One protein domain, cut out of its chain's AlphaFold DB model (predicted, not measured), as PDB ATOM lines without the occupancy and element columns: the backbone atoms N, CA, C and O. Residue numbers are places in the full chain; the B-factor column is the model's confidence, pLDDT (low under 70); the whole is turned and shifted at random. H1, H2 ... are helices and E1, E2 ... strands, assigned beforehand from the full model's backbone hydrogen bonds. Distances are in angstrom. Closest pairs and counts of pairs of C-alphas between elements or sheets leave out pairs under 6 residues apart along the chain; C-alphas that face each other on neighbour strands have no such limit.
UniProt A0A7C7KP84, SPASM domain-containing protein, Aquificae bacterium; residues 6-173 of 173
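AT A GLANCE: This is residues 6 to 173 of the 173 residues of the protein "SPASM domain-containing protein" of Aquificae bacterium (UniProt A0A7C7KP84). The model has two lobes at the two ends of its longest axis: a larger one in which H2, H3 and H7 pack on each other in a triangle beside the small parallel sheet E1 and E2, and a smaller one of E3, H5, H6 and loops. Residues 132 to 160, a long stretch with no named element, run back from H6 to H7, and H1 lies far out in the stretch between E1 and H2. The printed part has 168 residues, under half of them in named elements, with seven named helices and three named strands in the order E1 H1 H2 E2 H3 H4 E3 H5 H6 H7; the class is mostly helix. It is compact, with a radius of gyration of the C-alphas of 16.9 A and spans of 54 by 37 by 36 A.

IN THESE COORDINATES: E1 is residues 6 to 10, 13.0 A long, from C-alpha 6 at (-4.248, -28.152, -12.925). E2 is residues 50 to 55, 15.9 A. Between them come H1, residues 17 to 21, and H2, residues 29 to 45, the longest helix at 24.5 A, from C-alpha 29 at (2.859, -52.519, -16.980). H3 is residues 60 to 69, 14.3 A, and H4 residues 76 to 79. E3 is residues 99 to 101, H5 residues 118 to 123 and H6 residues 125 to 131. H7, residues 161 to 171, is 15.6 A long and ends at C-alpha 171 at (12.642, -48.900, -0.729).

HOW THE PARTS SIT: E1 and E2 are parallel neighbours, with N 9 and O 53 at 2.9 A and N 55 and O 9 at 2.7 A, within hydrogen-bond range. E1, H1 H2 and E2 form a strand-helix-strand unit, two parallel strands with helices between them in the chain, and its crossover is right-handed. The closest C-alphas of H2 and E2 are those of Ser 43 and Ile 52, 6.5 A. With residues 29 to 33 alone, H2 touches H7 at a steep tilt of 42 degrees, the same way, closest at the C-alphas of Leu 33 and Leu 162, 6.2 A. With residues 36 to 40 alone, H2 only just touches H3, with 3 pairs of C-alphas within 8 A, the closest being Leu 36 and Tyr 60, 6.1 A. H3 touches H7 at a shallow tilt of 28 degrees, the same way, closest at the C-alphas of Leu 63 and Ile 166, 6.2 A. H4 is close to H3 but not clearly touching, with the C-alphas of Leu 64 and Phe 78 at 7.4 A. H5 and H6 are close but not clearly touching, about perpendicular at 89 degrees, with the C-alphas of Ile 121 and Ala 127 at 6.9 A. E3 pairs with no named strand, but residues 93 to 94 and 111 to 112 make short antiparallel pairings with it. H1 touches no helix. Every O i to N i+4 pair is within hydrogen-bond range in H1, H2, H3, H5, H6 and H7; H4 is too short for such a pair.

THE WHOLE: The two C-alphas farthest apart are those of Glu 115 and Tyr 172, 54.8 A. The printed part has no cut. The links H4 to E3, E3 to H5 and H6 to H7 are long. The mean pLDDT of the printed part is 94.3, and residue 173 is under 70.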
ATOM      1  N   LEU A   6      -3.740 -26.805 -13.149       91.88
ATOM      2  CA  LEU A   6      -4.248 -28.152 -12.925       91.88
ATOM      3  C   LEU A   6      -4.071 -28.984 -14.198       91.88
ATOM      4  O   LEU A   6      -4.644 -28.660 -15.237       91.88
ATOM      5  N   HIS A   7      -3.293 -30.060 -14.112       92.31
ATOM      6  CA  HIS A   7      -3.067 -31.003 -15.204       92.31
ATOM      7  C   HIS A   7      -3.781 -32.320 -14.896       92.31
ATOM      8  O   HIS A   7      -3.417 -33.044 -13.971       92.31
ATOM      9  N   PHE A   8      -4.783 -32.657 -15.706       91.75
ATOM     10  CA  PHE A   8      -5.392 -33.984 -15.708       91.75
ATOM     11  C   PHE A   8      -4.602 -34.936 -16.608       91.75
ATOM     12  O   PHE A   8      -4.678 -34.843 -17.830       91.75
ATOM     13  N   HIS A   9      -3.829 -35.835 -16.004       93.62
ATOM     14  CA  HIS A   9      -3.039 -36.829 -16.728       93.62
ATOM     15  C   HIS A   9      -3.876 -38.078 -16.990       93.62
ATOM     16  O   HIS A   9      -4.479 -38.618 -16.063       93.62
ATOM     17  N   PHE A  10      -3.892 -38.570 -18.225       92.88
ATOM     18  CA  PHE A  10      -4.611 -39.786 -18.602       92.88
ATOM     19  C   PHE A  10      -3.643 -40.763 -19.254       92.88
ATOM     20  O   PHE A  10      -2.948 -40.409 -20.202       92.88
ATOM     21  N   HIS A  11      -3.659 -42.022 -18.821       94.44
ATOM     22  CA  HIS A  11      -3.127 -43.092 -19.661       94.44
ATOM     23  C   HIS A  11      -4.187 -43.521 -20.662       94.44
ATOM     24  O   HIS A  11      -5.340 -43.765 -20.282       94.44
ATOM     25  N   TYR A  12      -3.778 -43.637 -21.923       93.88
ATOM     26  CA  TYR A  12      -4.617 -44.167 -22.987       93.88
ATOM     27  C   TYR A  12      -5.096 -45.584 -22.633       93.88
ATOM     28  O   TYR A  12      -4.326 -46.410 -22.140       93.88
ATOM     29  N   ILE A  13      -6.385 -45.836 -22.869       93.31
ATOM     30  CA  ILE A  13      -7.004 -47.163 -22.818       93.31
ATOM     31  C   ILE A  13      -7.660 -47.381 -24.177       93.31
ATOM     32  O   ILE A  13      -8.422 -46.535 -24.653       93.31
ATOM     33  N   SER A  14      -7.383 -48.523 -24.795       92.88
ATOM     34  CA  SER A  14      -7.889 -48.879 -26.106       92.88
ATOM     35  C   SER A  14      -9.375 -49.231 -26.020       92.88
ATOM     36  O   SER A  14      -9.784 -50.353 -25.711       92.88
ATOM     37  N   LEU A  15     -10.220 -48.227 -26.261       90.88
ATOM     38  CA  LEU A  15     -11.682 -48.305 -26.205       90.88
ATOM     39  C   LEU A  15     -12.307 -47.763 -27.495       90.88
ATOM     40  O   LEU A  15     -11.707 -46.954 -28.203       90.88
ATOM     41  N   GLY A  16     -13.526 -48.205 -27.819       89.81
ATOM     42  CA  GLY A  16     -14.249 -47.766 -29.017       89.81
ATOM     43  C   GLY A  16     -13.411 -47.912 -30.295       89.81
ATOM     44  O   GLY A  16     -12.863 -48.978 -30.566       89.81
ATOM     45  N   ARG A  17     -13.265 -46.816 -31.056       91.75
ATOM     46  CA  ARG A  17     -12.417 -46.768 -32.264       91.75
ATOM     47  C   ARG A  17     -10.937 -47.049 -31.973       91.75
ATOM     48  O   ARG A  17     -10.256 -47.588 -32.839       91.75
ATOM     49  N   GLY A  18     -10.461 -46.751 -30.764       92.38
ATOM     50  CA  GLY A  18      -9.099 -47.054 -30.328       92.38
ATOM     51  C   GLY A  18      -8.766 -48.541 -30.435       92.38
ATOM     52  O   GLY A  18      -7.699 -48.888 -30.929       92.38
ATOM     53  N   LYS A  19      -9.728 -49.427 -30.142       92.12
ATOM     54  CA  LYS A  19      -9.553 -50.881 -30.326       92.12
ATOM     55  C   LYS A  19      -9.319 -51.285 -31.777       92.12
ATOM     56  O   LYS A  19      -8.652 -52.279 -32.023       92.12
ATOM     57  N   LYS A  20      -9.891 -50.546 -32.730       94.50
ATOM     58  CA  LYS A  20      -9.790 -50.858 -34.160       94.50
ATOM     59  C   LYS A  20      -8.506 -50.309 -34.775       94.50
ATOM     60  O   LYS A  20      -7.881 -51.000 -35.568       94.50
ATOM     61  N   TYR A  21      -8.146 -49.073 -34.439       95.50
ATOM     62  CA  TYR A  21      -7.079 -48.345 -35.135       95.50
ATOM     63  C   TYR A  21      -5.775 -48.243 -34.339       95.50
ATOM     64  O   TYR A  21      -4.729 -48.003 -34.926       95.50
ATOM     65  N   PHE A  22      -5.825 -48.411 -33.016       94.31
ATOM     66  CA  PHE A  22      -4.674 -48.225 -32.132       94.31
ATOM     67  C   PHE A  22      -4.751 -49.181 -30.929       94.31
ATOM     68  O   PHE A  22      -4.773 -48.782 -29.760       94.31
ATOM     69  N   SER A  23      -4.882 -50.474 -31.238       91.31
ATOM     70  CA  SER A  23      -5.075 -51.552 -30.258       91.31
ATOM     71  C   SER A  23      -3.865 -51.767 -29.351       91.31
ATOM     72  O   SER A  23      -4.048 -52.092 -28.185       91.31
ATOM     73  N   GLN A  24      -2.660 -51.521 -29.866       92.38
ATOM     74  CA  GLN A  24      -1.383 -51.669 -29.156       92.38
ATOM     75  C   GLN A  24      -0.863 -50.347 -28.570       92.38
ATOM     76  O   GLN A  24       0.312 -50.223 -28.258       92.38
ATOM     77  N   GLY A  25      -1.723 -49.330 -28.469       92.88
ATOM     78  CA  GLY A  25      -1.342 -48.009 -27.967       92.88
ATOM     79  C   GLY A  25      -1.330 -47.871 -26.447       92.88
ATOM     80  O   GLY A  25      -0.992 -46.803 -25.939       92.88
ATOM     81  N   GLU A  26      -1.795 -48.885 -25.714       94.56
ATOM     82  CA  GLU A  26      -1.739 -48.865 -24.252       94.56
ATOM     83  C   GLU A  26      -0.312 -49.119 -23.779       94.56
ATOM     84  O   GLU A  26       0.358 -50.016 -24.280       94.56
ATOM     85  N   LEU A  27       0.113 -48.360 -22.771       94.94
ATOM     86  CA  LEU A  27       1.373 -48.609 -22.085       94.94
ATOM     87  C   LEU A  27       1.372 -50.007 -21.447       94.94
ATOM     88  O   LEU A  27       0.382 -50.422 -20.829       94.94
ATOM     89  N   SER A  28       2.510 -50.687 -21.540       95.06
ATOM     90  CA  SER A  28       2.823 -51.893 -20.773       95.06
ATOM     91  C   SER A  28       2.812 -51.620 -19.263       95.06
ATOM     92  O   SER A  28       2.769 -50.477 -18.799       95.06
ATOM     93  N   LYS A  29       2.842 -52.678 -18.446       95.38
ATOM     94  CA  LYS A  29       2.859 -52.519 -16.980       95.38
ATOM     95  C   LYS A  29       4.155 -51.850 -16.516       95.38
ATOM     96  O   LYS A  29       4.123 -51.056 -15.578       95.38
ATOM     97  N   GLU A  30       5.254 -52.154 -17.194       96.06
ATOM     98  CA  GLU A  30       6.585 -51.581 -17.033       96.06
ATOM     99  C   GLU A  30       6.554 -50.066 -17.292       96.06
ATOM    100  O   GLU A  30       6.899 -49.277 -16.412       96.06
ATOM    101  N   GLU A  31       6.037 -49.650 -18.452       96.88
ATOM    102  CA  GLU A  31       5.930 -48.233 -18.830       96.88
ATOM    103  C   GLU A  31       4.955 -47.466 -17.927       96.88
ATOM    104  O   GLU A  31       5.201 -46.314 -17.561       96.88
ATOM    105  N   ILE A  32       3.846 -48.093 -17.506       96.75
ATOM    106  CA  ILE A  32       2.945 -47.484 -16.519       96.75
ATOM    107  C   ILE A  32       3.707 -47.232 -15.219       96.75
ATOM    108  O   ILE A  32       3.615 -46.124 -14.688       96.75
ATOM    109  N   LEU A  33       4.452 -48.225 -14.716       97.19
ATOM    110  CA  LEU A  33       5.246 -48.088 -13.498       97.19
ATOM    111  C   LEU A  33       6.241 -46.934 -13.622       97.19
ATOM    112  O   LEU A  33       6.291 -46.090 -12.733       97.19
ATOM    113  N   GLU A  34       6.987 -46.863 -14.721       97.31
ATOM    114  CA  GLU A  34       7.926 -45.770 -14.994       97.31
ATOM    115  C   GLU A  34       7.234 -44.409 -14.996       97.31
ATOM    116  O   GLU A  34       7.651 -43.511 -14.260       97.31
ATOM    117  N   SER A  35       6.108 -44.292 -15.703       97.12
ATOM    118  CA  SER A  35       5.358 -43.038 -15.753       97.12
ATOM    119  C   SER A  35       4.847 -42.600 -14.377       97.12
ATOM    120  O   SER A  35       4.782 -41.407 -14.106       97.12
ATOM    121  N   LEU A  36       4.512 -43.526 -13.465       97.06
ATOM    122  CA  LEU A  36       4.082 -43.161 -12.108       97.06
ATOM    123  C   LEU A  36       5.189 -42.431 -11.341       97.06
ATOM    124  O   LEU A  36       4.911 -41.452 -10.644       97.06
ATOM    125  N   PHE A  37       6.434 -42.891 -11.479       97.50
ATOM    126  CA  PHE A  37       7.586 -42.241 -10.855       97.50
ATOM    127  C   PHE A  37       7.931 -40.920 -11.542       97.50
ATOM    128  O   PHE A  37       8.237 -39.952 -10.848       97.50
ATOM    129  N   GLU A  38       7.812 -40.840 -12.866       97.00
ATOM    130  CA  GLU A  38       7.992 -39.584 -13.601       97.00
ATOM    131  C   GLU A  38       6.953 -38.532 -13.179       97.00
ATOM    132  O   GLU A  38       7.305 -37.405 -12.826       97.00
ATOM    133  N   ILE A  39       5.673 -38.911 -13.104       96.69
ATOM    134  CA  ILE A  39       4.590 -38.043 -12.616       96.69
ATOM    135  C   ILE A  39       4.896 -37.558 -11.195       96.69
ATOM    136  O   ILE A  39       4.741 -36.371 -10.898       96.69
ATOM    137  N   TYR A  40       5.370 -38.448 -10.318       96.81
ATOM    138  CA  TYR A  40       5.769 -38.072  -8.965       96.81
ATOM    139  C   TYR A  40       6.921 -37.055  -8.961       96.81
ATOM    140  O   TYR A  40       6.831 -36.029  -8.283       96.81
ATOM    141  N   GLN A  41       7.978 -37.286  -9.745       95.94
ATOM    142  CA  GLN A  41       9.111 -36.364  -9.888       95.94
ATOM    143  C   GLN A  41       8.671 -34.990 -10.408       95.94
ATOM    144  O   GLN A  41       9.063 -33.962  -9.851       95.94
ATOM    145  N   LEU A  42       7.799 -34.950 -11.417       95.44
ATOM    146  CA  LEU A  42       7.230 -33.708 -11.942       95.44
ATOM    147  C   LEU A  42       6.374 -32.989 -10.890       95.44
ATOM    148  O   LEU A  42       6.476 -31.771 -10.747       95.44
ATOM    149  N   SER A  43       5.586 -33.734 -10.106       94.38
ATOM    150  CA  SER A  43       4.769 -33.170  -9.022       94.38
ATOM    151  C   SER A  43       5.609 -32.536  -7.905       94.38
ATOM    152  O   SER A  43       5.168 -31.576  -7.274       94.38
ATOM    153  N   GLN A  44       6.826 -33.041  -7.680       94.75
ATOM    154  CA  GLN A  44       7.798 -32.451  -6.759       94.75
ATOM    155  C   GLN A  44       8.449 -31.207  -7.364       94.75
ATOM    156  O   GLN A  44       8.464 -30.149  -6.734       94.75
ATOM    157  N   LYS A  45       8.956 -31.327  -8.599       95.25
ATOM    158  CA  LYS A  45       9.655 -30.252  -9.313       95.25
ATOM    159  C   LYS A  45       8.793 -28.997  -9.451       95.25
ATOM    160  O   LYS A  45       9.298 -27.890  -9.299       95.25
ATOM    161  N   TYR A  46       7.499 -29.171  -9.708       94.25
ATOM    162  CA  TYR A  46       6.555 -28.077  -9.941       94.25
ATOM    163  C   TYR A  46       5.528 -27.911  -8.809       94.25
ATOM    164  O   TYR A  46       4.445 -27.378  -9.035       94.25
ATOM    165  N   LYS A  47       5.854 -28.331  -7.577       92.19
ATOM    166  CA  LYS A  47       4.933 -28.348  -6.419       92.19
ATOM    167  C   LYS A  47       4.181 -27.034  -6.148       92.19
ATOM    168  O   LYS A  47       3.054 -27.055  -5.636       92.19
ATOM    169  N   ASP A  48       4.793 -25.898  -6.475       91.88
ATOM    170  CA  ASP A  48       4.257 -24.563  -6.202       91.88
ATOM    171  C   ASP A  48       3.383 -24.020  -7.342       91.88
ATOM    172  O   ASP A  48       2.539 -23.160  -7.095       91.88
ATOM    173  N   SER A  49       3.513 -24.559  -8.559       92.25
ATOM    174  CA  SER A  49       2.833 -24.062  -9.764       92.25
ATOM    175  C   SER A  49       1.897 -25.071 -10.432       92.25
ATOM    176  O   SER A  49       0.993 -24.648 -11.152       92.25
ATOM    177  N   LEU A  50       2.068 -26.374 -10.189       90.81
ATOM    178  CA  LEU A  50       1.363 -27.451 -10.879       90.81
ATOM    179  C   LEU A  50       0.774 -28.467  -9.896       90.81
ATOM    180  O   LEU A  50       1.460 -28.983  -9.014       90.81
ATOM    181  N   GLU A  51      -0.493 -28.813 -10.103       92.00
ATOM    182  CA  GLU A  51      -1.125 -29.983  -9.495       92.00
ATOM    183  C   GLU A  51      -1.467 -30.997 -10.586       92.00
ATOM    184  O   GLU A  51      -2.075 -30.653 -11.599       92.00
ATOM    185  N   ILE A  52      -1.049 -32.250 -10.388       93.12
ATOM    186  CA  ILE A  52      -1.253 -33.326 -11.361       93.12
ATOM    187  C   ILE A  52      -2.297 -34.296 -10.813       93.12
ATOM    188  O   ILE A  52      -2.055 -35.004  -9.836       93.12
ATOM    189  N   CYS A  53      -3.454 -34.354 -11.462       89.88
ATOM    190  CA  CYS A  53      -4.500 -35.321 -11.167       89.88
ATOM    191  C   CYS A  53      -4.424 -36.477 -12.161       89.88
ATOM    192  O   CYS A  53      -4.731 -36.322 -13.340       89.88
ATOM    193  N   THR A  54      -4.049 -37.661 -11.683       92.69
ATOM    194  CA  THR A  54      -4.007 -38.862 -12.518       92.69
ATOM    195  C   THR A  54      -5.392 -39.474 -12.674       92.69
ATOM    196  O   THR A  54      -6.061 -39.797 -11.689       92.69
ATOM    197  N   THR A  55      -5.781 -39.726 -13.914       90.19
ATOM    198  CA  THR A  55      -6.952 -40.507 -14.300       90.19
ATOM    199  C   THR A  55      -6.483 -41.829 -14.905       90.19
ATOM    200  O   THR A  55      -5.345 -41.940 -15.340       90.19
ATOM    201  N   THR A  56      -7.330 -42.860 -14.872       92.81
ATOM    202  CA  THR A  56      -7.065 -44.223 -15.392       92.81
ATOM    203  C   THR A  56      -5.935 -45.033 -14.734       92.81
ATOM    204  O   THR A  56      -5.793 -46.224 -15.036       92.81
ATOM    205  N   VAL A  57      -5.216 -44.456 -13.763       94.31
ATOM    206  CA  VAL A  57      -4.139 -45.108 -12.998       94.31
ATOM    207  C   VAL A  57      -4.221 -44.815 -11.487       94.31
ATOM    208  O   VAL A  57      -3.381 -44.131 -10.903       94.31
ATOM    209  N   PRO A  58      -5.245 -45.329 -10.780       94.75
ATOM    210  CA  PRO A  58      -5.411 -45.071  -9.347       94.75
ATOM    211  C   PRO A  58      -4.249 -45.584  -8.476       94.75
ATOM    212  O   PRO A  58      -4.137 -45.191  -7.319       94.75
ATOM    213  N   GLN A  59      -3.354 -46.413  -9.019       95.88
ATOM    214  CA  GLN A  59      -2.127 -46.875  -8.369       95.88
ATOM    215  C   GLN A  59      -1.187 -45.727  -7.978       95.88
ATOM    216  O   GLN A  59      -0.407 -45.893  -7.043       95.88
ATOM    217  N   TYR A  60      -1.302 -44.553  -8.610       96.69
ATOM    218  CA  TYR A  60      -0.545 -43.371  -8.202       96.69
ATOM    219  C   TYR A  60      -0.808 -42.978  -6.739       96.69
ATOM    220  O   TYR A  60       0.118 -42.620  -6.018       96.69
ATOM    221  N   TRP A  61      -2.039 -43.149  -6.248       96.62
ATOM    222  CA  TRP A  61      -2.368 -42.926  -4.835       96.62
ATOM    223  C   TRP A  61      -1.597 -43.853  -3.895       96.62
ATOM    224  O   TRP A  61      -1.257 -43.461  -2.781       96.62
ATOM    225  N   VAL A  62      -1.287 -45.070  -4.346       96.88
ATOM    226  CA  VAL A  62      -0.476 -46.011  -3.571       96.88
ATOM    227  C   VAL A  62       0.982 -45.566  -3.542       96.88
ATOM    228  O   VAL A  62       1.576 -45.567  -2.470       96.88
ATOM    229  N   LEU A  63       1.535 -45.108  -4.671       97.44
ATOM    230  CA  LEU A  63       2.871 -44.504  -4.699       97.44
ATOM    231  C   LEU A  63       2.965 -43.315  -3.732       97.44
ATOM    232  O   LEU A  63       3.874 -43.272  -2.908       97.44
ATOM    233  N   LEU A  64       1.992 -42.398  -3.764       96.88
ATOM    234  CA  LEU A  64       1.946 -41.276  -2.822       96.88
ATOM    235  C   LEU A  64       1.867 -41.751  -1.368       96.88
ATOM    236  O   LEU A  64       2.546 -41.199  -0.508       96.88
ATOM    237  N   ARG A  65       1.100 -42.809  -1.080       96.88
ATOM    238  CA  ARG A  65       1.041 -43.394   0.264       96.88
ATOM    239  C   ARG A  65       2.399 -43.915   0.730       96.88
ATOM    240  O   ARG A  65       2.789 -43.616   1.854       96.88
ATOM    241  N   PHE A  66       3.116 -44.643  -0.123       96.69
ATOM    242  CA  PHE A  66       4.466 -45.124   0.178       96.69
ATOM    243  C   PHE A  66       5.448 -43.971   0.424       96.69
ATOM    244  O   PHE A  66       6.199 -44.001   1.395       96.69
ATOM    245  N   MET A  67       5.409 -42.935  -0.417       96.56
ATOM    246  CA  MET A  67       6.250 -41.746  -0.250       96.56
ATOM    247  C   MET A  67       5.944 -41.022   1.067       96.56
ATOM    248  O   MET A  67       6.863 -40.689   1.814       96.56
ATOM    249  N   TYR A  68       4.663 -40.860   1.403       96.19
ATOM    250  CA  TYR A  68       4.232 -40.271   2.670       96.19
ATOM    251  C   TYR A  68       4.726 -41.066   3.889       96.19
ATOM    252  O   TYR A  68       5.233 -40.481   4.840       96.19
ATOM    253  N   GLU A  69       4.632 -42.400   3.857       95.19
ATOM    254  CA  GLU A  69       5.122 -43.280   4.933       95.19
ATOM    255  C   GLU A  69       6.645 -43.189   5.132       95.19
ATOM    256  O   GLU A  69       7.139 -43.441   6.229       95.19
ATOM    257  N   LYS A  70       7.389 -42.775   4.100       94.75
ATOM    258  CA  LYS A  70       8.832 -42.497   4.151       94.75
ATOM    259  C   LYS A  70       9.165 -41.037   4.484       94.75
ATOM    260  O   LYS A  70      10.322 -40.649   4.399       94.75
ATOM    261  N   SER A  71       8.178 -40.228   4.875       95.31
ATOM    262  CA  SER A  71       8.335 -38.787   5.140       95.31
ATOM    263  C   SER A  71       8.797 -37.963   3.928       95.31
ATOM    264  O   SER A  71       9.318 -36.859   4.087       95.31
ATOM    265  N   ASN A  72       8.576 -38.466   2.709       95.00
ATOM    266  CA  ASN A  72       8.814 -37.709   1.485       95.00
ATOM    267  C   ASN A  72       7.655 -36.745   1.190       95.00
ATOM    268  O   ASN A  72       6.536 -36.891   1.692       95.00
ATOM    269  N   TYR A  73       7.920 -35.751   0.339       94.12
ATOM    270  CA  TYR A  73       6.892 -34.823  -0.121       94.12
ATOM    271  C   TYR A  73       5.747 -35.566  -0.818       94.12
ATOM    272  O   TYR A  73       5.965 -36.401  -1.690       94.12
ATOM    273  N   VAL A  74       4.511 -35.176  -0.515       95.44
ATOM    274  CA  VAL A  74       3.334 -35.550  -1.304       95.44
ATOM    275  C   VAL A  74       2.498 -34.313  -1.620       95.44
ATOM    276  O   VAL A  74       2.434 -33.386  -0.805       95.44
ATOM    277  N   PRO A  75       1.829 -34.265  -2.786       92.69
ATOM    278  CA  PRO A  75       0.953 -33.154  -3.127       92.69
ATOM    279  C   PRO A  75      -0.147 -32.930  -2.085       92.69
ATOM    280  O   PRO A  75      -0.738 -33.878  -1.573       92.69
ATOM    281  N   LYS A  76      -0.492 -31.664  -1.813       89.88
ATOM    282  CA  LYS A  76      -1.493 -31.293  -0.790       89.88
ATOM    283  C   LYS A  76      -2.877 -31.908  -1.023       89.88
ATOM    284  O   LYS A  76      -3.629 -32.061  -0.064       89.88
ATOM    285  N   TYR A  77      -3.231 -32.244  -2.265       90.00
ATOM    286  CA  TYR A  77      -4.505 -32.900  -2.567       90.00
ATOM    287  C   TYR A  77      -4.574 -34.336  -2.024       90.00
ATOM    288  O   TYR A  77      -5.674 -34.855  -1.856       90.00
ATOM    289  N   PHE A  78      -3.434 -34.970  -1.712       92.50
ATOM    290  CA  PHE A  78      -3.369 -36.354  -1.237       92.50
ATOM    291  C   PHE A  78      -4.186 -36.591   0.045       92.50
ATOM    292  O   PHE A  78      -4.735 -37.667   0.240       92.50
ATOM    293  N   SER A  79      -4.319 -35.582   0.909       90.00
ATOM    294  CA  SER A  79      -5.136 -35.662   2.128       90.00
ATOM    295  C   SER A  79      -6.505 -34.988   2.010       90.00
ATOM    296  O   SER A  79      -7.271 -35.000   2.970       90.00
ATOM    297  N   LYS A  80      -6.819 -34.374   0.863       89.00
ATOM    298  CA  LYS A  80      -8.006 -33.516   0.686       89.00
ATOM    299  C   LYS A  80      -9.003 -34.030  -0.342       89.00
ATOM    300  O   LYS A  80     -10.164 -33.639  -0.300       89.00
ATOM    301  N   VAL A  81      -8.552 -34.849  -1.286       88.69
ATOM    302  CA  VAL A  81      -9.364 -35.324  -2.408       88.69
ATOM    303  C   VAL A  81      -9.684 -36.800  -2.229       88.69
ATOM    304  O   VAL A  81      -8.856 -37.574  -1.753       88.69
ATOM    305  N   PHE A  82     -10.895 -37.184  -2.631       89.56
ATOM    306  CA  PHE A  82     -11.328 -38.573  -2.617       89.56
ATOM    307  C   PHE A  82     -10.423 -39.439  -3.523       89.56
ATOM    308  O   PHE A  82     -10.268 -39.126  -4.710       89.56
ATOM    309  N   PRO A  83      -9.795 -40.506  -2.994       92.12
ATOM    310  CA  PRO A  83      -8.716 -41.197  -3.685       92.12
ATOM    311  C   PRO A  83      -9.199 -42.270  -4.670       92.12
ATOM    312  O   PRO A  83     -10.311 -42.805  -4.593       92.12
ATOM    313  N   GLY A  84      -8.288 -42.663  -5.561       92.25
ATOM    314  CA  GLY A  84      -8.442 -43.832  -6.420       92.25
ATOM    315  C   GLY A  84      -9.526 -43.690  -7.492       92.25
ATOM    316  O   GLY A  84      -9.754 -42.620  -8.052       92.25
ATOM    317  N   CYS A  85     -10.167 -44.810  -7.838       92.12
ATOM    318  CA  CYS A  85     -11.289 -44.809  -8.777       92.12
ATOM    319  C   CYS A  85     -12.525 -44.147  -8.149       92.12
ATOM    320  O   CYS A  85     -12.908 -44.498  -7.036       92.12
ATOM    321  N   ARG A  86     -13.153 -43.231  -8.887       92.81
ATOM    322  CA  ARG A  86     -14.247 -42.360  -8.421       92.81
ATOM    323  C   ARG A  86     -15.630 -42.729  -8.965       92.81
ATOM    324  O   ARG A  86     -16.637 -42.127  -8.610       92.81
ATOM    325  N   ALA A  87     -15.670 -43.742  -9.827       94.69
ATOM    326  CA  ALA A  87     -16.881 -44.200 -10.486       94.69
ATOM    327  C   ALA A  87     -17.970 -44.558  -9.464       94.69
ATOM    328  O   ALA A  87     -17.740 -45.393  -8.591       94.69
ATOM    329  N   VAL A  88     -19.140 -43.926  -9.595       96.31
ATOM    330  CA  VAL A  88     -20.340 -44.092  -8.752       96.31
ATOM    331  C   VAL A  88     -20.187 -43.605  -7.298       96.31
ATOM    332  O   VAL A  88     -21.181 -43.490  -6.589       96.31
ATOM    333  N   LEU A  89     -18.979 -43.260  -6.849       93.56
ATOM    334  CA  LEU A  89     -18.722 -42.805  -5.477       93.56
ATOM    335  C   LEU A  89     -18.960 -41.297  -5.333       93.56
ATOM    336  O   LEU A  89     -19.794 -40.873  -4.543       93.56
ATOM    337  N   ASP A  90     -18.262 -40.498  -6.134       91.75
ATOM    338  CA  ASP A  90     -18.402 -39.037  -6.202       91.75
ATOM    339  C   ASP A  90     -18.506 -38.540  -7.656       91.75
ATOM    340  O   ASP A  90     -18.434 -37.341  -7.925       91.75
ATOM    341  N   PHE A  91     -18.660 -39.464  -8.612       93.00
ATOM    342  CA  PHE A  91     -18.675 -39.162 -10.038       93.00
ATOM    343  C   PHE A  91     -19.500 -40.169 -10.854       93.00
ATOM    344  O   PHE A  91     -19.334 -41.380 -10.723       93.00
ATOM    345  N   VAL A  92     -20.326 -39.656 -11.769       96.88
ATOM    346  CA  VAL A  92     -20.973 -40.406 -12.858       96.88
ATOM    347  C   VAL A  92     -20.938 -39.586 -14.144       96.88
ATOM    348  O   VAL A  92     -20.761 -38.368 -14.108       96.88
ATOM    349  N   TYR A  93     -21.117 -40.248 -15.282       97.50
ATOM    350  CA  TYR A  93     -21.229 -39.603 -16.587       97.50
ATOM    351  C   TYR A  93     -22.658 -39.718 -17.105       97.50
ATOM    352  O   TYR A  93     -23.196 -40.818 -17.153       97.50
ATOM    353  N   VAL A  94     -23.262 -38.597 -17.495       97.94
ATOM    354  CA  VAL A  94     -24.613 -38.555 -18.065       97.94
ATOM    355  C   VAL A  94     -24.517 -38.059 -19.501       97.94
ATOM    356  O   VAL A  94     -23.930 -37.007 -19.755       97.94
ATOM    357  N   THR A  95     -25.061 -38.816 -20.450       97.44
ATOM    358  CA  THR A  95     -25.096 -38.410 -21.860       97.44
ATOM    359  C   THR A  95     -26.209 -37.393 -22.116       97.44
ATOM    360  O   THR A  95     -27.156 -37.266 -21.342       97.44
ATOM    361  N   SER A  96     -26.164 -36.724 -23.270       97.12
ATOM    362  CA  SER A  96     -27.256 -35.850 -23.726       97.12
ATOM    363  C   SER A  96     -28.593 -36.580 -23.915       97.12
ATOM    364  O   SER A  96     -29.643 -35.948 -23.870       97.12
ATOM    365  N   SER A  97     -28.577 -37.904 -24.107       97.12
ATOM    366  CA  SER A  97     -29.788 -38.726 -24.209       97.12
ATOM    367  C   SER A  97     -30.369 -39.139 -22.853       97.12
ATOM    368  O   SER A  97     -31.442 -39.741 -22.841       97.12
ATOM    369  N   GLY A  98     -29.689 -38.820 -21.745       97.88
ATOM    370  CA  GLY A  98     -30.085 -39.180 -20.383       97.88
ATOM    371  C   GLY A  98     -29.538 -40.520 -19.882       97.88
ATOM    372  O   GLY A  98     -29.928 -40.944 -18.799       97.88
ATOM    373  N   GLU A  99     -28.643 -41.183 -20.624       98.50
ATOM    374  CA  GLU A  99     -28.007 -42.428 -20.169       98.50
ATOM    375  C   GLU A  99     -26.946 -42.134 -19.110       98.50
ATOM    376  O   GLU A  99     -26.104 -41.253 -19.299       98.50
ATOM    377  N   VAL A 100     -26.957 -42.896 -18.016       98.56
ATOM    378  CA  VAL A 100     -26.011 -42.757 -16.906       98.56
ATOM    379  C   VAL A 100     -24.983 -43.879 -16.960       98.56
ATOM    380  O   VAL A 100     -25.327 -45.055 -16.976       98.56
ATOM    381  N   TYR A 101     -23.705 -43.528 -16.909       98.25
ATOM    382  CA  TYR A 101     -22.572 -44.448 -16.902       98.25
ATOM    383  C   TYR A 101     -21.717 -44.245 -15.648       98.25
ATOM    384  O   TYR A 101     -21.615 -43.125 -15.135       98.25
ATOM    385  N   PRO A 102     -21.023 -45.293 -15.169       97.19
ATOM    386  CA  PRO A 102     -20.166 -45.175 -13.991       97.19
ATOM    387  C   PRO A 102     -18.938 -44.286 -14.253       97.19
ATOM    388  O   PRO A 102     -18.395 -43.675 -13.336       97.19
ATOM    389  N   CYS A 103     -18.476 -44.216 -15.503       95.06
ATOM    390  CA  CYS A 103     -17.357 -43.396 -15.966       95.06
ATOM    391  C   CYS A 103     -17.454 -43.254 -17.495       95.06
ATOM    392  O   CYS A 103     -17.901 -44.207 -18.131       95.06
ATOM    393  N   PRO A 104     -16.996 -42.148 -18.122       93.19
ATOM    394  CA  PRO A 104     -17.079 -41.977 -19.580       93.19
ATOM    395  C   PRO A 104     -16.307 -43.044 -20.378       93.19
ATOM    396  O   PRO A 104     -16.547 -43.230 -21.567       93.19
ATOM    397  N   LEU A 105     -15.381 -43.760 -19.734       93.25
ATOM    398  CA  LEU A 105     -14.596 -44.829 -20.353       93.25
ATOM    399  C   LEU A 105     -15.254 -46.215 -20.237       93.25
ATOM    400  O   LEU A 105     -14.805 -47.162 -20.875       93.25
ATOM    401  N   ILE A 106     -16.302 -46.368 -19.426       93.38
ATOM    402  CA  ILE A 106     -16.964 -47.655 -19.204       93.38
ATOM    403  C   ILE A 106     -18.252 -47.678 -20.022       93.38
ATOM    404  O   ILE A 106     -19.183 -46.933 -19.745       93.38
ATOM    405  N   GLN A 107     -18.303 -48.557 -21.020       90.62
ATOM    406  CA  GLN A 107     -19.435 -48.702 -21.944       90.62
ATOM    407  C   GLN A 107     -20.487 -49.684 -21.398       90.62
ATOM    408  O   GLN A 107     -20.889 -50.621 -22.080       90.62
ATOM    409  N   ASP A 108     -20.894 -49.488 -20.144       94.69
ATOM    410  CA  ASP A 108     -21.936 -50.272 -19.475       94.69
ATOM    411  C   ASP A 108     -22.883 -49.315 -18.743       94.69
ATOM    412  O   ASP A 108     -22.521 -48.738 -17.713       94.69
ATOM    413  N   SER A 109     -24.065 -49.089 -19.325       97.31
ATOM    414  CA  SER A 109     -25.058 -48.154 -18.784       97.31
ATOM    415  C   SER A 109     -25.594 -48.657 -17.440       97.31
ATOM    416  O   SER A 109     -25.897 -49.846 -17.266       97.31
ATOM    417  N   LEU A 110     -25.706 -47.738 -16.480       98.31
ATOM    418  CA  LEU A 110     -26.349 -47.943 -15.184       98.31
ATOM    419  C   LEU A 110     -27.872 -47.787 -15.270       98.31
ATOM    420  O   LEU A 110     -28.568 -48.295 -14.393       98.31
ATOM    421  N   GLY A 111     -28.375 -47.100 -16.299       98.19
ATOM    422  CA  GLY A 111     -29.793 -46.815 -16.509       98.19
ATOM    423  C   GLY A 111     -30.031 -45.449 -17.157       98.19
ATOM    424  O   GLY A 111     -29.106 -44.647 -17.302       98.19
ATOM    425  N   SER A 112     -31.288 -45.181 -17.510       98.31
ATOM    426  CA  SER A 112     -31.710 -43.941 -18.167       98.31
ATOM    427  C   SER A 112     -32.484 -43.030 -17.218       98.31
ATOM    428  O   SER A 112     -33.435 -43.467 -16.569       98.31
ATOM    429  N   LEU A 113     -32.153 -41.736 -17.201       98.44
ATOM    430  CA  LEU A 113     -32.891 -40.713 -16.443       98.44
ATOM    431  C   LEU A 113     -34.302 -40.443 -16.987       98.44
ATOM    432  O   LEU A 113     -35.081 -39.735 -16.356       98.44
ATOM    433  N   LYS A 114     -34.633 -40.989 -18.162       97.88
ATOM    434  CA  LYS A 114     -35.994 -40.968 -18.715       97.88
ATOM    435  C   LYS A 114     -36.927 -41.952 -18.013       97.88
ATOM    436  O   LYS A 114     -38.136 -41.761 -18.051       97.88
ATOM    437  N   GLU A 115     -36.362 -42.996 -17.414       98.19
ATOM    438  CA  GLU A 115     -37.102 -44.103 -16.803       98.19
ATOM    439  C   GLU A 115     -36.988 -44.092 -15.276       98.19
ATOM    440  O   GLU A 115     -37.957 -44.392 -14.582       98.19
ATOM    441  N   PHE A 116     -35.821 -43.722 -14.743       98.38
ATOM    442  CA  PHE A 116     -35.512 -43.808 -13.317       98.38
ATOM    443  C   PHE A 116     -34.914 -42.507 -12.788       98.38
ATOM    444  O   PHE A 116     -34.204 -41.796 -13.500       98.38
ATOM    445  N   SER A 117     -35.129 -42.209 -11.502       98.38
ATOM    446  CA  SER A 117     -34.403 -41.108 -10.868       98.38
ATOM    447  C   SER A 117     -32.915 -41.454 -10.733       98.38
ATOM    448  O   SER A 117     -32.534 -42.624 -10.629       98.38
ATOM    449  N   LEU A 118     -32.047 -40.439 -10.655       97.94
ATOM    450  CA  LEU A 118     -30.615 -40.672 -10.425       97.94
ATOM    451  C   LEU A 118     -30.372 -41.475  -9.133       97.94
ATOM    452  O   LEU A 118     -29.495 -42.334  -9.094       97.94
ATOM    453  N   LYS A 119     -31.175 -41.239  -8.088       98.00
ATOM    454  CA  LYS A 119     -31.085 -41.970  -6.817       98.00
ATOM    455  C   LYS A 119     -31.361 -43.464  -7.000       98.00
ATOM    456  O   LYS A 119     -30.645 -44.280  -6.415       98.00
ATOM    457  N   ASP A 120     -32.355 -43.820  -7.809       98.44
ATOM    458  CA  ASP A 120     -32.708 -45.219  -8.079       98.44
ATOM    459  C   ASP A 120     -31.590 -45.919  -8.856       98.44
ATOM    460  O   ASP A 120     -31.139 -46.999  -8.467       98.44
ATOM    461  N   ILE A 121     -31.059 -45.249  -9.886       98.50
ATOM    462  CA  ILE A 121     -29.929 -45.739 -10.685       98.50
ATOM    463  C   ILE A 121     -28.712 -46.011  -9.792       98.50
ATOM    464  O   ILE A 121     -28.138 -47.103  -9.841       98.50
ATOM    465  N   LEU A 122     -28.338 -45.055  -8.935       97.69
ATOM    466  CA  LEU A 122     -27.194 -45.185  -8.021       97.69
ATOM    467  C   LEU A 122     -27.416 -46.243  -6.925       97.69
ATOM    468  O   LEU A 122     -26.453 -46.806  -6.407       97.69
ATOM    469  N   SER A 123     -28.671 -46.558  -6.597       97.56
ATOM    470  CA  SER A 123     -29.026 -47.593  -5.614       97.56
ATOM    471  C   SER A 123     -29.051 -49.012  -6.203       97.56
ATOM    472  O   SER A 123     -29.136 -49.990  -5.448       97.56
ATOM    473  N   SER A 124     -28.953 -49.142  -7.530       98.19
ATOM    474  CA  SER A 124     -28.969 -50.423  -8.241       98.19
ATOM    475  C   SER A 124     -27.769 -51.316  -7.895       98.19
ATOM    476  O   SER A 124     -26.682 -50.853  -7.538       98.19
ATOM    477  N   ASN A 125     -27.933 -52.633  -8.061       98.19
ATOM    478  CA  ASN A 125     -26.838 -53.592  -7.864       98.19
ATOM    479  C   ASN A 125     -25.668 -53.341  -8.828       98.19
ATOM    480  O   ASN A 125     -24.511 -53.505  -8.441       98.19
ATOM    481  N   LYS A 126     -25.955 -52.898 -10.060       97.69
ATOM    482  CA  LYS A 126     -24.920 -52.564 -11.046       97.69
ATOM    483  C   LYS A 126     -24.097 -51.357 -10.589       97.69
ATOM    484  O   LYS A 126     -22.871 -51.424 -10.589       97.69
ATOM    485  N   ALA A 127     -24.745 -50.286 -10.131       97.94
ATOM    486  CA  ALA A 127     -24.052 -49.122  -9.581       97.94
ATOM    487  C   ALA A 127     -23.190 -49.503  -8.361       97.94
ATOM    488  O   ALA A 127     -21.998 -49.194  -8.325       97.94
ATOM    489  N   LYS A 128     -23.741 -50.277  -7.415       97.81
ATOM    490  CA  LYS A 128     -23.001 -50.780  -6.240       97.81
ATOM    491  C   LYS A 128     -21.774 -51.615  -6.616       97.81
ATOM    492  O   LYS A 128     -20.737 -51.500  -5.964       97.81
ATOM    493  N   LEU A 129     -21.858 -52.420  -7.678       96.94
ATOM    494  CA  LEU A 129     -20.711 -53.162  -8.199       96.94
ATOM    495  C   LEU A 129     -19.589 -52.205  -8.637       96.94
ATOM    496  O   LEU A 129     -18.448 -52.373  -8.208       96.94
ATOM    497  N   TYR A 130     -19.904 -51.173  -9.424       96.94
ATOM    498  CA  TYR A 130     -18.918 -50.176  -9.867       96.94
ATOM    499  C   TYR A 130     -18.407 -49.260  -8.745       96.94
ATOM    500  O   TYR A 130     -17.264 -48.808  -8.822       96.94
ATOM    501  N   ALA A 131     -19.188 -49.030  -7.692       96.00
ATOM    502  CA  ALA A 131     -18.734 -48.317  -6.498       96.00
ATOM    503  C   ALA A 131     -17.789 -49.169  -5.627       96.00
ATOM    504  O   ALA A 131     -16.967 -48.640  -4.879       96.00
ATOM    505  N   SER A 132     -17.874 -50.499  -5.726       96.00
ATOM    506  CA  SER A 132     -17.131 -51.405  -4.853       96.00
ATOM    507  C   SER A 132     -15.610 -51.301  -5.034       96.00
ATOM    508  O   SER A 132     -15.062 -51.371  -6.146       96.00
ATOM    509  N   ARG A 133     -14.893 -51.203  -3.907       95.50
ATOM    510  CA  ARG A 133     -13.427 -51.355  -3.847       95.50
ATOM    511  C   ARG A 133     -12.977 -52.806  -4.068       95.50
ATOM    512  O   ARG A 133     -11.819 -53.033  -4.407       95.50
ATOM    513  N   ASP A 134     -13.909 -53.758  -3.993       95.69
ATOM    514  CA  ASP A 134     -13.700 -55.200  -4.173       95.69
ATOM    515  C   ASP A 134     -14.018 -55.693  -5.600       95.69
ATOM    516  O   ASP A 134     -14.069 -56.901  -5.844       95.69
ATOM    517  N   TYR A 135     -14.232 -54.768  -6.546       94.69
ATOM    518  CA  TYR A 135     -14.592 -55.064  -7.940       94.69
ATOM    519  C   TYR A 135     -13.654 -56.078  -8.605       94.69
ATOM    520  O   TYR A 135     -14.100 -57.017  -9.259       94.69
ATOM    521  N   PHE A 136     -12.344 -55.921  -8.406       95.12
ATOM    522  CA  PHE A 136     -11.362 -56.897  -8.864       95.12
ATOM    523  C   PHE A 136     -11.085 -57.924  -7.767       95.12
ATOM    524  O   PHE A 136     -10.855 -57.560  -6.613       95.12
ATOM    525  N   LYS A 137     -10.997 -59.210  -8.136       95.00
ATOM    526  CA  LYS A 137     -10.698 -60.306  -7.194       95.00
ATOM    527  C   LYS A 137      -9.433 -60.039  -6.369       95.00
ATOM    528  O   LYS A 137      -9.449 -60.262  -5.164       95.00
ATOM    529  N   VAL A 138      -8.379 -59.507  -6.996       94.69
ATOM    530  CA  VAL A 138      -7.112 -59.166  -6.318       94.69
ATOM    531  C   VAL A 138      -7.250 -58.027  -5.303       94.69
ATOM    532  O   VAL A 138      -6.435 -57.918  -4.394       94.69
ATOM    533  N   CYS A 139      -8.263 -57.163  -5.437       95.81
ATOM    534  CA  CYS A 139      -8.473 -56.042  -4.523       95.81
ATOM    535  C   CYS A 139      -9.128 -56.474  -3.208       95.81
ATOM    536  O   CYS A 139      -8.911 -55.806  -2.203       95.81
ATOM    537  N   LYS A 140      -9.850 -57.605  -3.183       95.81
ATOM    538  CA  LYS A 140     -10.579 -58.089  -1.995       95.81
ATOM    539  C   LYS A 140      -9.695 -58.237  -0.756       95.81
ATOM    540  O   LYS A 140     -10.120 -57.911   0.348       95.81
ATOM    541  N   THR A 141      -8.463 -58.695  -0.957       95.62
ATOM    542  CA  THR A 141      -7.455 -58.908   0.093       95.62
ATOM    543  C   THR A 141      -6.349 -57.847   0.082       95.62
ATOM    544  O   THR A 141      -5.377 -57.951   0.827       95.62
ATOM    545  N   CYS A 142      -6.461 -56.813  -0.758       95.75
ATOM    546  CA  CYS A 142      -5.427 -55.794  -0.904       95.75
ATOM    547  C   CYS A 142      -5.555 -54.710   0.175       95.75
ATOM    548  O   CYS A 142      -6.562 -54.006   0.238       95.75
ATOM    549  N   LYS A 143      -4.486 -54.481   0.950       95.81
ATOM    550  CA  LYS A 143      -4.440 -53.427   1.984       95.81
ATOM    551  C   LYS A 143      -4.604 -51.993   1.455       95.81
ATOM    552  O   LYS A 143      -4.920 -51.096   2.223       95.81
ATOM    553  N   TYR A 144      -4.414 -51.770   0.152       95.94
ATOM    554  CA  TYR A 144      -4.521 -50.449  -0.485       95.94
ATOM    555  C   TYR A 144      -5.852 -50.218  -1.216       95.94
ATOM    556  O   TYR A 144      -5.991 -49.233  -1.947       95.94
ATOM    557  N   LYS A 145      -6.831 -51.123  -1.078       95.31
ATOM    558  CA  LYS A 145      -8.069 -51.065  -1.868       95.31
ATOM    559  C   LYS A 145      -8.863 -49.770  -1.665       95.31
ATOM    560  O   LYS A 145      -9.384 -49.245  -2.644       95.31
ATOM    561  N   GLU A 146      -8.858 -49.207  -0.457       95.12
ATOM    562  CA  GLU A 146      -9.615 -47.990  -0.127       95.12
ATOM    563  C   GLU A 146      -9.091 -46.728  -0.829       95.12
ATOM    564  O   GLU A 146      -9.875 -45.846  -1.171       95.12
ATOM    565  N   ILE A 147      -7.785 -46.664  -1.117       94.94
ATOM    566  CA  ILE A 147      -7.154 -45.512  -1.789       94.94
ATOM    567  C   ILE A 147      -6.940 -45.721  -3.294       94.94
ATOM    568  O   ILE A 147      -6.504 -44.809  -3.988       94.94
ATOM    569  N   CYS A 148      -7.218 -46.917  -3.817       94.88
ATOM    570  CA  CYS A 148      -6.966 -47.266  -5.214       94.88
ATOM    571  C   CYS A 148      -8.175 -47.954  -5.863       94.88
ATOM    572  O   CYS A 148      -8.843 -47.361  -6.714       94.88
ATOM    573  N   GLY A 149      -8.448 -49.209  -5.487       93.56
ATOM    574  CA  GLY A 149      -9.570 -50.016  -5.995       93.56
ATOM    575  C   GLY A 149      -9.508 -50.388  -7.487       93.56
ATOM    576  O   GLY A 149     -10.489 -50.917  -8.016       93.56
ATOM    577  N   GLY A 150      -8.385 -50.101  -8.161       94.50
ATOM    578  CA  GLY A 150      -8.152 -50.379  -9.582       94.50
ATOM    579  C   GLY A 150      -8.984 -49.521 -10.549       94.50
ATOM    580  O   GLY A 150     -10.048 -49.002 -10.213       94.50
ATOM    581  N   CYS A 151      -8.500 -49.354 -11.783       95.31
ATOM    582  CA  CYS A 151      -9.255 -48.668 -12.834       95.31
ATOM    583  C   CYS A 151     -10.238 -49.642 -13.493       95.31
ATOM    584  O   CYS A 151      -9.824 -50.534 -14.226       95.31
ATOM    585  N   LYS A 152     -11.538 -49.436 -13.272       94.56
ATOM    586  CA  LYS A 152     -12.619 -50.303 -13.777       94.56
ATOM    587  C   LYS A 152     -12.837 -50.227 -15.294       94.56
ATOM    588  O   LYS A 152     -13.544 -51.057 -15.845       94.56
ATOM    589  N   ALA A 153     -12.219 -49.251 -15.962       93.50
ATOM    590  CA  ALA A 153     -12.240 -49.129 -17.419       93.50
ATOM    591  C   ALA A 153     -11.194 -50.012 -18.122       93.50
ATOM    592  O   ALA A 153     -11.301 -50.237 -19.325       93.50
ATOM    593  N   ARG A 154     -10.175 -50.496 -17.396       91.12
ATOM    594  CA  ARG A 154      -9.152 -51.379 -17.967       91.12
ATOM    595  C   ARG A 154      -9.682 -52.806 -18.045       91.12
ATOM    596  O   ARG A 154     -10.320 -53.283 -17.109       91.12
ATOM    597  N   LYS A 155      -9.387 -53.484 -19.157       81.88
ATOM    598  CA  LYS A 155      -9.722 -54.902 -19.353       81.88
ATOM    599  C   LYS A 155      -8.884 -55.794 -18.437       81.88
ATOM    600  O   LYS A 155      -9.422 -56.707 -17.817       81.88
ATOM    601  N   ASP A 156      -7.594 -55.484 -18.334       84.94
ATOM    602  CA  ASP A 156      -6.634 -56.277 -17.579       84.94
ATOM    603  C   ASP A 156      -6.298 -55.637 -16.232       84.94
ATOM    604  O   ASP A 156      -6.169 -54.418 -16.076       84.94
ATOM    605  N   VAL A 157      -6.129 -56.502 -15.236       88.75
ATOM    606  CA  VAL A 157      -5.739 -56.105 -13.887       88.75
ATOM    607  C   VAL A 157      -4.234 -55.828 -13.858       88.75
ATOM    608  O   VAL A 157      -3.418 -56.689 -14.186       88.75
ATOM    609  N   LEU A 158      -3.849 -54.618 -13.438       93.12
ATOM    610  CA  LEU A 158      -2.439 -54.198 -13.367       93.12
ATOM    611  C   LEU A 158      -1.701 -54.721 -12.120       93.12
ATOM    612  O   LEU A 158      -0.475 -54.770 -12.091       93.12
ATOM    613  N   CYS A 159      -2.441 -55.085 -11.075       94.25
ATOM    614  CA  CYS A 159      -1.901 -55.585  -9.811       94.25
ATOM    615  C   CYS A 159      -1.856 -57.129  -9.806       94.25
ATOM    616  O   CYS A 159      -2.708 -57.748 -10.444       94.25
ATOM    617  N   PRO A 160      -0.915 -57.760  -9.080       94.06
ATOM    618  CA  PRO A 160      -0.034 -57.171  -8.061       94.06
ATOM    619  C   PRO A 160       1.223 -56.473  -8.601       94.06
ATOM    620  O   PRO A 160       1.770 -55.644  -7.883       94.06
ATOM    621  N   TYR A 161       1.598 -56.709  -9.863       95.38
ATOM    622  CA  TYR A 161       2.834 -56.210 -10.484       95.38
ATOM    623  C   TYR A 161       3.169 -54.746 -10.145       95.38
ATOM    624  O   TYR A 161       4.250 -54.458  -9.638       95.38
ATOM    625  N   LEU A 162       2.233 -53.808 -10.353       95.19
ATOM    626  CA  LEU A 162       2.503 -52.393 -10.060       95.19
ATOM    627  C   LEU A 162       2.755 -52.113  -8.575       95.19
ATOM    628  O   LEU A 162       3.558 -51.246  -8.251       95.19
ATOM    629  N   LEU A 163       2.077 -52.816  -7.664       94.38
ATOM    630  CA  LEU A 163       2.271 -52.618  -6.225       94.38
ATOM    631  C   LEU A 163       3.648 -53.112  -5.781       94.38
ATOM    632  O   LEU A 163       4.313 -52.439  -4.997       94.38
ATOM    633  N   GLU A 164       4.068 -54.261  -6.301       95.25
ATOM    634  CA  GLU A 164       5.394 -54.826  -6.049       95.25
ATOM    635  C   GLU A 164       6.482 -53.912  -6.613       95.25
ATOM    636  O   GLU A 164       7.404 -53.541  -5.889       95.25
ATOM    637  N   GLY A 165       6.326 -53.457  -7.860       95.69
ATOM    638  CA  GLY A 165       7.251 -52.523  -8.498       95.69
ATOM    639  C   GLY A 165       7.368 -51.182  -7.766       95.69
ATOM    640  O   GLY A 165       8.478 -50.682  -7.585       95.69
ATOM    641  N   ILE A 166       6.248 -50.618  -7.291       95.88
ATOM    642  CA  ILE A 166       6.248 -49.404  -6.458       95.88
ATOM    643  C   ILE A 166       7.010 -49.658  -5.157       95.88
ATOM    644  O   ILE A 166       7.915 -48.897  -4.826       95.88
ATOM    645  N   ASN A 167       6.665 -50.726  -4.432       93.25
ATOM    646  CA  ASN A 167       7.290 -51.042  -3.150       93.25
ATOM    647  C   ASN A 167       8.800 -51.261  -3.290       93.25
ATOM    648  O   ASN A 167       9.565 -50.756  -2.474       93.25
ATOM    649  N   LEU A 168       9.237 -51.989  -4.322       93.25
ATOM    650  CA  LEU A 168      10.656 -52.191  -4.599       93.25
ATOM    651  C   LEU A 168      11.342 -50.846  -4.831       93.25
ATOM    652  O   LEU A 168      12.203 -50.467  -4.047       93.25
ATOM    653  N   ARG A 169      10.912 -50.082  -5.842       91.81
ATOM    654  CA  ARG A 169      11.573 -48.822  -6.215       91.81
ATOM    655  C   ARG A 169      11.586 -47.792  -5.083       91.81
ATOM    656  O   ARG A 169      12.590 -47.115  -4.931       91.81
ATOM    657  N   VAL A 170      10.532 -47.691  -4.266       89.38
ATOM    658  CA  VAL A 170      10.512 -46.758  -3.121       89.38
ATOM    659  C   VAL A 170      11.490 -47.170  -2.018       89.38
ATOM    660  O   VAL A 170      12.046 -46.304  -1.365       89.38
ATOM    661  N   ASN A 171      11.710 -48.465  -1.777       82.19
ATOM    662  CA  ASN A 171      12.642 -48.900  -0.729       82.19
ATOM    663  C   ASN A 171      14.124 -48.779  -1.126       82.19
ATOM    664  O   ASN A 171      14.981 -48.938  -0.261       82.19
ATOM    665  N   TYR A 172      14.418 -48.500  -2.397       73.50
ATOM    666  CA  TYR A 172      15.768 -48.206  -2.895       73.50
ATOM    667  C   TYR A 172      16.030 -46.700  -3.087       73.50
ATOM    668  O   TYR A 172      17.073 -46.338  -3.632       73.50
ATOM    669  N   VAL A 173      15.096 -45.837  -2.665       58.84
ATOM    670  CA  VAL A 173      15.192 -44.364  -2.673       58.84
ATOM    671  C   VAL A 173      15.199 -43.865  -1.235       58.84
ATOM    672  O   VAL A 173      16.001 -42.950  -0.953       58.84
TER     673      VAL A 173